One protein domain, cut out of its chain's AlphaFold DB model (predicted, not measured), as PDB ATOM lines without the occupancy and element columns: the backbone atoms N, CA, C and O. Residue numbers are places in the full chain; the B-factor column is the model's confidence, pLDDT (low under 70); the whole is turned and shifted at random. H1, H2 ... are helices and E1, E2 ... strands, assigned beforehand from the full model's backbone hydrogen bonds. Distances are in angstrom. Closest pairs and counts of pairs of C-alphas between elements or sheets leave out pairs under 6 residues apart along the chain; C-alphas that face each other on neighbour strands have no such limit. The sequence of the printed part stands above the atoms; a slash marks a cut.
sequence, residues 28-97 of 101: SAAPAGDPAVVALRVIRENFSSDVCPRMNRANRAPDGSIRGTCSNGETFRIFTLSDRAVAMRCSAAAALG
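This is residues 28 to 97 of the 101 residues of an uncharacterized protein of Roseomonas sp. JC162 (UniProt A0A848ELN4). What does the model look like? A strongly twisted sheet, E1 - E2 - E3 - E4, curls round H1, with short H2 on the opposite face. What builds it? The 70 printed residues, with two named helices and four named strands in the order H1 E1 E2 E3 E4 H2, are of mixed class. The sheet is a meander, each strand the antiparallel neighbour of the one before. The whole is compact, radius of gyration of the C-alphas 10.9 A, spanning 28 by 26 by 21 A.

What comes closest to H1, residues 35 to 46? Its Ala 36 and Ala 58 of E1, residues 55 to 60, have C-alphas 4.9 A apart, the closest of the two; for E4, residues 84 to 89, they are Ile 43 and Ala 87, 5.3 A. How do strands pair? Within hydrogen-bond range are N 59 and O 67, 2.9 A, in the hairpin of E1 and E2, residues 66 to 70; N 68 and O 76, 2.9 A, in that of E2 and E3, residues 75 to 81; and N 81 and O 84, 2.8 A, in that of E3 and E4. Where is H2, residues 90 to 95? It is over none of the strands, apart from H1. In H1 and H2 every O i to N i+4 pair is within range.

Where does H1 begin? C-alpha 35 is at (39.787, -27.544, 19.220), and H1 is 16.3 A long. How long is E3? It measures 18.6 A. Where does H2 end? C-alpha 95 is at (52.842, -24.175, 40.609).

How large is it? The C-alphas farthest apart, of Gly 33 and Ala 95, are 30.0 A apart. Is anything cut or uncertain? The printed part has no cut, no link is long, and no printed residue is under 70 in pLDDT.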
ATOM      1  N   SER A  28      51.944 -17.358  20.057       94.06
ATOM      2  CA  SER A  28      50.884 -17.109  19.085       94.06
ATOM      3  C   SER A  28      49.750 -18.129  19.211       94.06
ATOM      4  O   SER A  28      49.791 -19.060  20.023       94.06
ATOM      5  N   ALA A  29      48.689 -17.915  18.430       97.19
ATOM      6  CA  ALA A  29      47.488 -18.738  18.456       97.19
ATOM      7  C   ALA A  29      47.792 -20.231  18.233       97.19
ATOM      8  O   ALA A  29      48.738 -20.610  17.539       97.19
ATOM      9  N   ALA A  30      46.947 -21.095  18.796       97.88
ATOM     10  CA  ALA A  30      47.035 -22.529  18.556       97.88
ATOM     11  C   ALA A  30      46.749 -22.863  17.077       97.88
ATOM     12  O   ALA A  30      45.973 -22.144  16.431       97.88
ATOM     13  N   PRO A  31      47.277 -23.988  16.551       98.06
ATOM     14  CA  PRO A  31      47.020 -24.423  15.177       98.06
ATOM     15  C   PRO A  31      45.529 -24.440  14.832       98.06
ATOM     16  O   PRO A  31      44.698 -24.759  15.684       98.06
ATOM     17  N   ALA A  32      45.176 -24.101  13.591       98.00
ATOM     18  CA  ALA A  32      43.792 -24.120  13.116       98.00
ATOM     19  C   ALA A  32      43.177 -25.535  13.149       98.00
ATOM     20  O   ALA A  32      43.888 -26.540  13.118       98.00
ATOM     21  N   GLY A  33      41.842 -25.599  13.190       97.81
ATOM     22  CA  GLY A  33      41.069 -26.843  13.199       97.81
ATOM     23  C   GLY A  33      40.179 -27.001  14.429       97.81
ATOM     24  O   GLY A  33      40.075 -26.089  15.258       97.81
ATOM     25  N   ASP A  34      39.538 -28.171  14.524       98.25
ATOM     26  CA  ASP A  34      38.680 -28.533  15.654       98.25
ATOM     27  C   ASP A  34      39.476 -28.488  16.974       98.25
ATOM     28  O   ASP A  34      40.513 -29.157  17.082       98.25
ATOM     29  N   PRO A  35      39.032 -27.715  17.985       98.38
ATOM     30  CA  PRO A  35      39.787 -27.544  19.220       98.38
ATOM     31  C   PRO A  35      40.085 -28.852  19.955       98.38
ATOM     32  O   PRO A  35      41.176 -28.988  20.507       98.38
ATOM     33  N   ALA A  36      39.161 -29.817  19.965       97.94
ATOM     34  CA  ALA A  36      39.352 -31.074  20.684       97.94
ATOM     35  C   ALA A  36      40.368 -31.974  19.975       97.94
ATOM     36  O   ALA A  36      41.257 -32.527  20.630       97.94
ATOM     37  N   VAL A  37      40.286 -32.066  18.644       98.06
ATOM     38  CA  VAL A  37      41.243 -32.821  17.821       98.06
ATOM     39  C   VAL A  37      42.641 -32.208  17.911       98.06
ATOM     40  O   VAL A  37      43.614 -32.928  18.150       98.06
ATOM     41  N   VAL A  38      42.758 -30.883  17.762       98.44
ATOM     42  CA  VAL A  38      44.049 -30.182  17.841       98.44
ATOM     43  C   VAL A  38      44.652 -30.316  19.235       98.44
ATOM     44  O   VAL A  38      45.816 -30.693  19.343       98.44
ATOM     45  N   ALA A  39      43.877 -30.065  20.294       98.25
ATOM     46  CA  ALA A  39      44.374 -30.150  21.663       98.25
ATOM     47  C   ALA A  39      44.879 -31.555  22.000       98.25
ATOM     48  O   ALA A  39      45.993 -31.700  22.499       98.25
ATOM     49  N   LEU A  40      44.100 -32.596  21.692       97.94
ATOM     50  CA  LEU A  40      44.489 -33.972  21.998       97.94
ATOM     51  C   LEU A  40      45.746 -34.399  21.228       97.94
ATOM     52  O   LEU A  40      46.605 -35.069  21.798       97.94
ATOM     53  N   ARG A  41      45.872 -33.996  19.957       98.19
ATOM     54  CA  ARG A  41      47.078 -34.240  19.155       98.19
ATOM     55  C   ARG A  41      48.306 -33.581  19.783       98.19
ATOM     56  O   ARG A  41      49.266 -34.280  20.078       98.19
ATOM     57  N   VAL A  42      48.248 -32.273  20.047       98.31
ATOM     58  CA  VAL A  42      49.399 -31.525  20.583       98.31
ATOM     59  C   VAL A  42      49.780 -32.022  21.981       98.31
ATOM     60  O   VAL A  42      50.962 -32.156  22.284       98.31
ATOM     61  N   ILE A  43      48.808 -32.374  22.832       98.12
ATOM     62  CA  ILE A  43      49.096 -32.970  24.146       98.12
ATOM     63  C   ILE A  43      49.869 -34.282  23.996       98.12
ATOM     64  O   ILE A  43      50.846 -34.471  24.706       98.12
ATOM     65  N   ARG A  44      49.493 -35.160  23.060       97.50
ATOM     66  CA  ARG A  44      50.200 -36.434  22.816       97.50
ATOM     67  C   ARG A  44      51.598 -36.257  22.221       97.50
ATOM     68  O   ARG A  44      52.428 -37.144  22.359       97.50
ATOM     69  N   GLU A  45      51.850 -35.137  21.554       97.62
ATOM     70  CA  GLU A  45      53.184 -34.776  21.057       97.62
ATOM     71  C   GLU A  45      54.095 -34.240  22.180       97.62
ATOM     72  O   GLU A  45      55.314 -34.316  22.063       97.62
ATOM     73  N   ASN A  46      53.518 -33.712  23.269       97.44
ATOM     74  CA  ASN A  46      54.254 -33.091  24.381       97.44
ATOM     75  C   ASN A  46      54.308 -33.967  25.650       97.44
ATOM     76  O   ASN A  46      55.204 -33.805  26.475       97.44
ATOM     77  N   PHE A  47      53.355 -34.883  25.822       97.25
ATOM     78  CA  PHE A  47      53.182 -35.725  27.004       97.25
ATOM     79  C   PHE A  47      52.819 -37.156  26.607       97.25
ATOM     80  O   PHE A  47      52.325 -37.419  25.510       97.25
ATOM     81  N   SER A  48      53.005 -38.088  27.537       96.88
ATOM     82  CA  SER A  48      52.551 -39.464  27.371       96.88
ATOM     83  C   SER A  48      51.016 -39.555  27.344       96.88
ATOM     84  O   SER A  48      50.298 -38.720  27.895       96.88
ATOM     85  N   SER A  49      50.478 -40.573  26.669       93.19
ATOM     86  CA  SER A  49      49.031 -40.702  26.440       93.19
ATOM     87  C   SER A  49      48.201 -40.918  27.711       93.19
ATOM     88  O   SER A  49      47.005 -40.638  27.712       93.19
ATOM     89  N   ASP A  50      48.811 -41.410  28.788       96.00
ATOM     90  CA  ASP A  50      48.183 -41.586  30.103       96.00
ATOM     91  C   ASP A  50      47.887 -40.252  30.805       96.00
ATOM     92  O   ASP A  50      46.943 -40.167  31.590       96.00
ATOM     93  N   VAL A  51      48.622 -39.189  30.462       96.81
ATOM     94  CA  VAL A  51      48.423 -37.848  31.026       96.81
ATOM     95  C   VAL A  51      47.075 -37.256  30.595       96.81
ATOM     96  O   VAL A  51      46.418 -36.566  31.375       96.81
ATOM     97  N   CYS A  52      46.632 -37.551  29.370       97.50
ATOM     98  CA  CYS A  52      45.313 -37.179  28.865       97.50
ATOM     99  C   CYS A  52      44.726 -38.328  28.028       97.50
ATOM    100  O   CYS A  52      44.811 -38.304  26.793       97.50
ATOM    101  N   PRO A  53      44.098 -39.329  28.673       95.81
ATOM    102  CA  PRO A  53      43.582 -40.506  27.971       95.81
ATOM    103  C   PRO A  53      42.527 -40.132  26.926       95.81
ATOM    104  O   PRO A  53      42.504 -40.653  25.808       95.81
ATOM    105  N   ARG A  54      41.664 -39.176  27.290       96.94
ATOM    106  CA  ARG A  54      40.589 -38.657  26.450       96.94
ATOM    107  C   ARG A  54      40.358 -37.176  26.734       96.94
ATOM    108  O   ARG A  54      40.362 -36.755  27.886       96.94
ATOM    109  N   MET A  55      40.090 -36.409  25.681       97.44
ATOM    110  CA  MET A  55      39.641 -35.021  25.780       97.44
ATOM    111  C   MET A  55      38.122 -34.982  26.012       97.44
ATOM    112  O   MET A  55      37.371 -35.544  25.214       97.44
ATOM    113  N   ASN A  56      37.669 -34.332  27.086       97.81
ATOM    114  CA  ASN A  56      36.238 -34.166  27.373       97.81
ATOM    115  C   ASN A  56      35.683 -32.870  26.783       97.81
ATOM    116  O   ASN A  56      34.572 -32.853  26.261       97.81
ATOM    117  N   ARG A  57      36.434 -31.774  26.913       97.38
ATOM    118  CA  ARG A  57      36.043 -30.445  26.432       97.38
ATOM    119  C   ARG A  57      37.269 -29.720  25.915       97.38
ATOM    120  O   ARG A  57      38.318 -29.808  26.542       97.38
ATOM    121  N   ALA A  58      37.128 -28.982  24.825       98.25
ATOM    122  CA  ALA A  58      38.155 -28.071  24.343       98.25
ATOM    123  C   ALA A  58      37.498 -26.873  23.663       98.25
ATOM    124  O   ALA A  58      36.617 -27.053  22.829       98.25
ATOM    125  N   ASN A  59      37.929 -25.666  24.017       98.19
ATOM    126  CA  ASN A  59      37.405 -24.424  23.461       98.19
ATOM    127  C   ASN A  59      38.556 -23.499  23.083       98.19
ATOM    128  O   ASN A  59      39.542 -23.391  23.817       98.19
ATOM    129  N   ARG A  60      38.419 -22.811  21.948       98.12
ATOM    130  CA  ARG A  60      39.365 -21.772  21.542       98.12
ATOM    131  C   ARG A  60      39.053 -20.481  22.304       98.12
ATOM    132  O   ARG A  60      37.908 -20.035  22.317       98.12
ATOM    133  N   ALA A  61      40.056 -19.924  22.964       96.50
ATOM    134  CA  ALA A  61      39.968 -18.668  23.694       96.50
ATOM    135  C   ALA A  61      40.099 -17.459  22.739       96.50
ATOM    136  O   ALA A  61      40.521 -17.631  21.592       96.50
ATOM    137  N   PRO A  62      39.760 -16.232  23.188       95.81
ATOM    138  CA  PRO A  62      39.847 -15.026  22.355       95.81
ATOM    139  C   PRO A  62      41.255 -14.702  21.838       95.81
ATOM    140  O   PRO A  62      41.390 -14.090  20.786       95.81
ATOM    141  N   ASP A  63      42.301 -15.140  22.543       94.94
ATOM    142  CA  ASP A  63      43.703 -15.013  22.115       94.94
ATOM    143  C   ASP A  63      44.122 -16.072  21.074       94.94
ATOM    144  O   ASP A  63      45.275 -16.134  20.652       94.94
ATOM    145  N   GLY A  64      43.195 -16.945  20.672       97.25
ATOM    146  CA  GLY A  64      43.423 -18.016  19.709       97.25
ATOM    147  C   GLY A  64      44.079 -19.271  20.289       97.25
ATOM    148  O   GLY A  64      44.217 -20.253  19.552       97.25
ATOM    149  N   SER A  65      44.453 -19.280  21.572       97.69
ATOM    150  CA  SER A  65      44.875 -20.495  22.281       97.69
ATOM    151  C   SER A  65      43.688 -21.447  22.484       97.69
ATOM    152  O   SER A  65      42.529 -21.062  22.327       97.69
ATOM    153  N   ILE A  66      43.945 -22.713  22.814       98.44
ATOM    154  CA  ILE A  66      42.892 -23.688  23.129       98.44
ATOM    155  C   ILE A  66      43.007 -24.087  24.595       98.44
ATOM    156  O   ILE A  66      44.071 -24.512  25.035       98.44
ATOM    157  N   ARG A  67      41.902 -24.004  25.338       97.94
ATOM    158  CA  ARG A  67      41.785 -24.562  26.689       97.94
ATOM    159  C   ARG A  67      41.049 -25.891  26.607       97.94
ATOM    160  O   ARG A  67      39.930 -25.936  26.096       97.94
ATOM    161  N   GLY A  68      41.681 -26.956  27.085       97.81
ATOM    162  CA  GLY A  68      41.147 -28.314  27.062       97.81
ATOM    163  C   GLY A  68      41.106 -28.939  28.450       97.81
ATOM    164  O   GLY A  68      42.010 -28.721  29.248       97.81
ATOM    165  N   THR A  69      40.080 -29.738  28.726       98.12
ATOM    166  CA  THR A  69      39.961 -30.536  29.951       98.12
ATOM    167  C   THR A  69      39.860 -32.009  29.579       98.12
ATOM    168  O   THR A  69      38.980 -32.421  28.813       98.12
ATOM    169  N   CYS A  70      40.767 -32.803  30.132       98.19
ATOM    170  CA  CYS A  70      40.858 -34.240  29.934       98.19
ATOM    171  C   CYS A  70      39.874 -34.999  30.838       98.19
ATOM    172  O   CYS A  70      39.315 -34.458  31.793       98.19
ATOM    173  N   SER A  71      39.647 -36.276  30.545       97.81
ATOM    174  CA  SER A  71      38.714 -37.131  31.288       97.81
ATOM    175  C   SER A  71      39.121 -37.397  32.735       97.81
ATOM    176  O   SER A  71      38.265 -37.706  33.555       97.81
ATOM    177  N   ASN A  72      40.409 -37.267  33.047       96.69
ATOM    178  CA  ASN A  72      40.963 -37.347  34.400       96.69
ATOM    179  C   ASN A  72      40.909 -36.003  35.157       96.69
ATOM    180  O   ASN A  72      41.416 -35.920  36.269       96.69
ATOM    181  N   GLY A  73      40.323 -34.954  34.570       96.88
ATOM    182  CA  GLY A  73      40.207 -33.627  35.180       96.88
ATOM    183  C   GLY A  73      41.407 -32.705  34.949       96.88
ATOM    184  O   GLY A  73      41.306 -31.510  35.229       96.88
ATOM    185  N   GLU A  74      42.512 -33.202  34.386       97.12
ATOM    186  CA  GLU A  74      43.649 -32.348  34.033       97.12
ATOM    187  C   GLU A  74      43.239 -31.323  32.973       97.12
ATOM    188  O   GLU A  74      42.553 -31.640  31.996       97.12
ATOM    189  N   THR A  75      43.670 -30.080  33.171       97.69
ATOM    190  CA  THR A  75      43.396 -28.976  32.247       97.69
ATOM    191  C   THR A  75      44.687 -28.538  31.573       97.69
ATOM    192  O   THR A  75      45.744 -28.454  32.203       97.69
ATOM    193  N   PHE A  76      44.586 -28.265  30.277       98.12
ATOM    194  CA  PHE A  76      45.685 -27.862  29.419       98.12
ATOM    195  C   PHE A  76      45.353 -26.566  28.700       98.12
ATOM    196  O   PHE A  76      44.210 -26.348  28.284       98.12
ATOM    197  N   ARG A  77      46.385 -25.757  28.470       97.81
ATOM    198  CA  ARG A  77      46.351 -24.666  27.498       97.81
ATOM    199  C   ARG A  77      47.313 -24.977  26.360       97.81
ATOM    200  O   ARG A  77      48.448 -25.381  26.591       97.81
ATOM    201  N   ILE A  78      46.831 -24.833  25.134       98.19
ATOM    202  CA  ILE A  78      47.556 -25.136  23.905       98.19
ATOM    203  C   ILE A  78      47.733 -23.838  23.136       98.19
ATOM    204  O   ILE A  78      46.769 -23.099  22.934       98.19
ATOM    205  N   PHE A  79      48.953 -23.570  22.702       97.25
ATOM    206  CA  PHE A  79      49.328 -22.384  21.939       97.25
ATOM    207  C   PHE A  79      50.560 -22.701  21.088       97.25
ATOM    208  O   PHE A  79      51.082 -23.817  21.134       97.25
ATOM    209  N   THR A  80      51.007 -21.743  20.287       97.38
ATOM    210  CA  THR A  80      52.221 -21.885  19.482       97.38
ATOM    211  C   THR A  80      53.338 -21.061  20.114       97.38
ATOM    212  O   THR A  80      53.128 -19.904  20.466       97.38
ATOM    213  N   LEU A  81      54.515 -21.655  20.283       95.06
ATOM    214  CA  LEU A  81      55.722 -21.014  20.792       95.06
ATOM    215  C   LEU A  81      56.842 -21.227  19.775       95.06
ATOM    216  O   LEU A  81      57.230 -22.370  19.532       95.06
ATOM    217  N   SER A  82      57.348 -20.146  19.178       93.25
ATOM    218  CA  SER A  82      58.418 -20.211  18.164       93.25
ATOM    219  C   SER A  82      58.114 -21.240  17.059       93.25
ATOM    220  O   SER A  82      58.888 -22.169  16.823       93.25
ATOM    221  N   ASP A  83      56.928 -21.111  16.456       91.56
ATOM    222  CA  ASP A  83      56.381 -21.978  15.393       91.56
ATOM    223  C   ASP A  83      56.129 -23.446  15.780       91.56
ATOM    224  O   ASP A  83      55.821 -24.280  14.926       91.56
ATOM    225  N   ARG A  84      56.203 -23.784  17.072       95.69
ATOM    226  CA  ARG A  84      55.873 -25.120  17.582       95.69
ATOM    227  C   ARG A  84      54.618 -25.095  18.431       95.69
ATOM    228  O   ARG A  84      54.499 -24.292  19.351       95.69
ATOM    229  N   ALA A  85      53.695 -26.011  18.157       97.50
ATOM    230  CA  ALA A  85      52.534 -26.204  19.008       97.50
ATOM    231  C   ALA A  85      52.966 -26.859  20.326       97.50
ATOM    232  O   ALA A  85      53.582 -27.926  20.335       97.50
ATOM    233  N   VAL A  86      52.630 -26.218  21.438       97.19
ATOM    234  CA  VAL A  86      52.969 -26.683  22.781       97.19
ATOM    235  C   VAL A  86      51.704 -26.842  23.603       97.19
ATOM    236  O   VAL A  86      50.749 -26.072  23.473       97.19
ATOM    237  N   ALA A  87      51.700 -27.858  24.458       97.75
ATOM    238  CA  ALA A  87      50.669 -28.050  25.460       97.75
ATOM    239  C   ALA A  87      51.258 -27.762  26.843       97.75
ATOM    240  O   ALA A  87      52.298 -28.296  27.219       97.75
ATOM    241  N   MET A  88      50.573 -26.929  27.614       96.94
ATOM    242  CA  MET A  88      50.953 -26.564  28.972       96.94
ATOM    243  C   MET A  88      49.924 -27.124  29.948       96.94
ATOM    244  O   MET A  88      48.733 -26.833  29.828       96.94
ATOM    245  N   ARG A  89      50.379 -27.910  30.928       97.12
ATOM    246  CA  ARG A  89      49.542 -28.356  32.051       97.12
ATOM    247  C   ARG A  89      49.249 -27.181  32.970       97.12
ATOM    248  O   ARG A  89      50.179 -26.588  33.512       97.12
ATOM    249  N   CYS A  90      47.974 -26.891  33.201       96.31
ATOM    250  CA  CYS A  90      47.574 -25.772  34.052       96.31
ATOM    251  C   CYS A  90      47.997 -25.954  35.512       96.31
ATOM    252  O   CYS A  90      48.361 -24.985  36.166       96.31
ATOM    253  N   SER A  91      48.020 -27.193  36.004       95.06
ATOM    254  CA  SER A  91      48.525 -27.523  37.341       95.06
ATOM    255  C   SER A  91      50.011 -27.178  37.499       95.06
ATOM    256  O   SER A  91      50.404 -26.585  38.500       95.06
ATOM    257  N   ALA A  92      50.828 -27.477  36.486       94.69
ATOM    258  CA  ALA A  92      52.248 -27.125  36.473       94.69
ATOM    259  C   ALA A  92      52.468 -25.611  36.321       94.69
ATOM    260  O   ALA A  92      53.314 -25.047  37.006       94.69
ATOM    261  N   ALA A  93      51.685 -24.947  35.466       94.62
ATOM    262  CA  ALA A  93      51.735 -23.495  35.295       94.62
ATOM    263  C   ALA A  93      51.402 -22.757  36.603       94.62
ATOM    264  O   ALA A  93      52.145 -21.869  37.020       94.62
ATOM    265  N   ALA A  94      50.347 -23.191  37.299       94.25
ATOM    266  CA  ALA A  94      49.945 -22.632  38.586       94.25
ATOM    267  C   ALA A  94      51.033 -22.801  39.659       94.25
ATOM    268  O   ALA A  94      51.294 -21.868  40.415       94.25
ATOM    269  N   ALA A  95      51.721 -23.948  39.693       93.94
ATOM    270  CA  ALA A  95      52.842 -24.175  40.609       93.94
ATOM    271  C   ALA A  95      54.032 -23.225  40.364       93.94
ATOM    272  O   ALA A  95      54.835 -23.002  41.266       93.94
ATOM    273  N   LEU A  96      54.133 -22.651  39.160       93.19
ATOM    274  CA  LEU A  96      55.139 -21.658  38.777       93.19
ATOM    275  C   LEU A  96      54.624 -20.209  38.871       93.19
ATOM    276  O   LEU A  96      55.338 -19.289  38.480       93.19
ATOM    277  N   GLY A  97      53.399 -19.992  39.364       93.31
ATOM    278  CA  GLY A  97      52.786 -18.662  39.463       93.31
ATOM    279  C   GLY A  97      52.338 -18.073  38.120       93.31
ATOM    280  O   GLY A  97      52.152 -16.864  38.014       93.31
TER     281      GLY A  97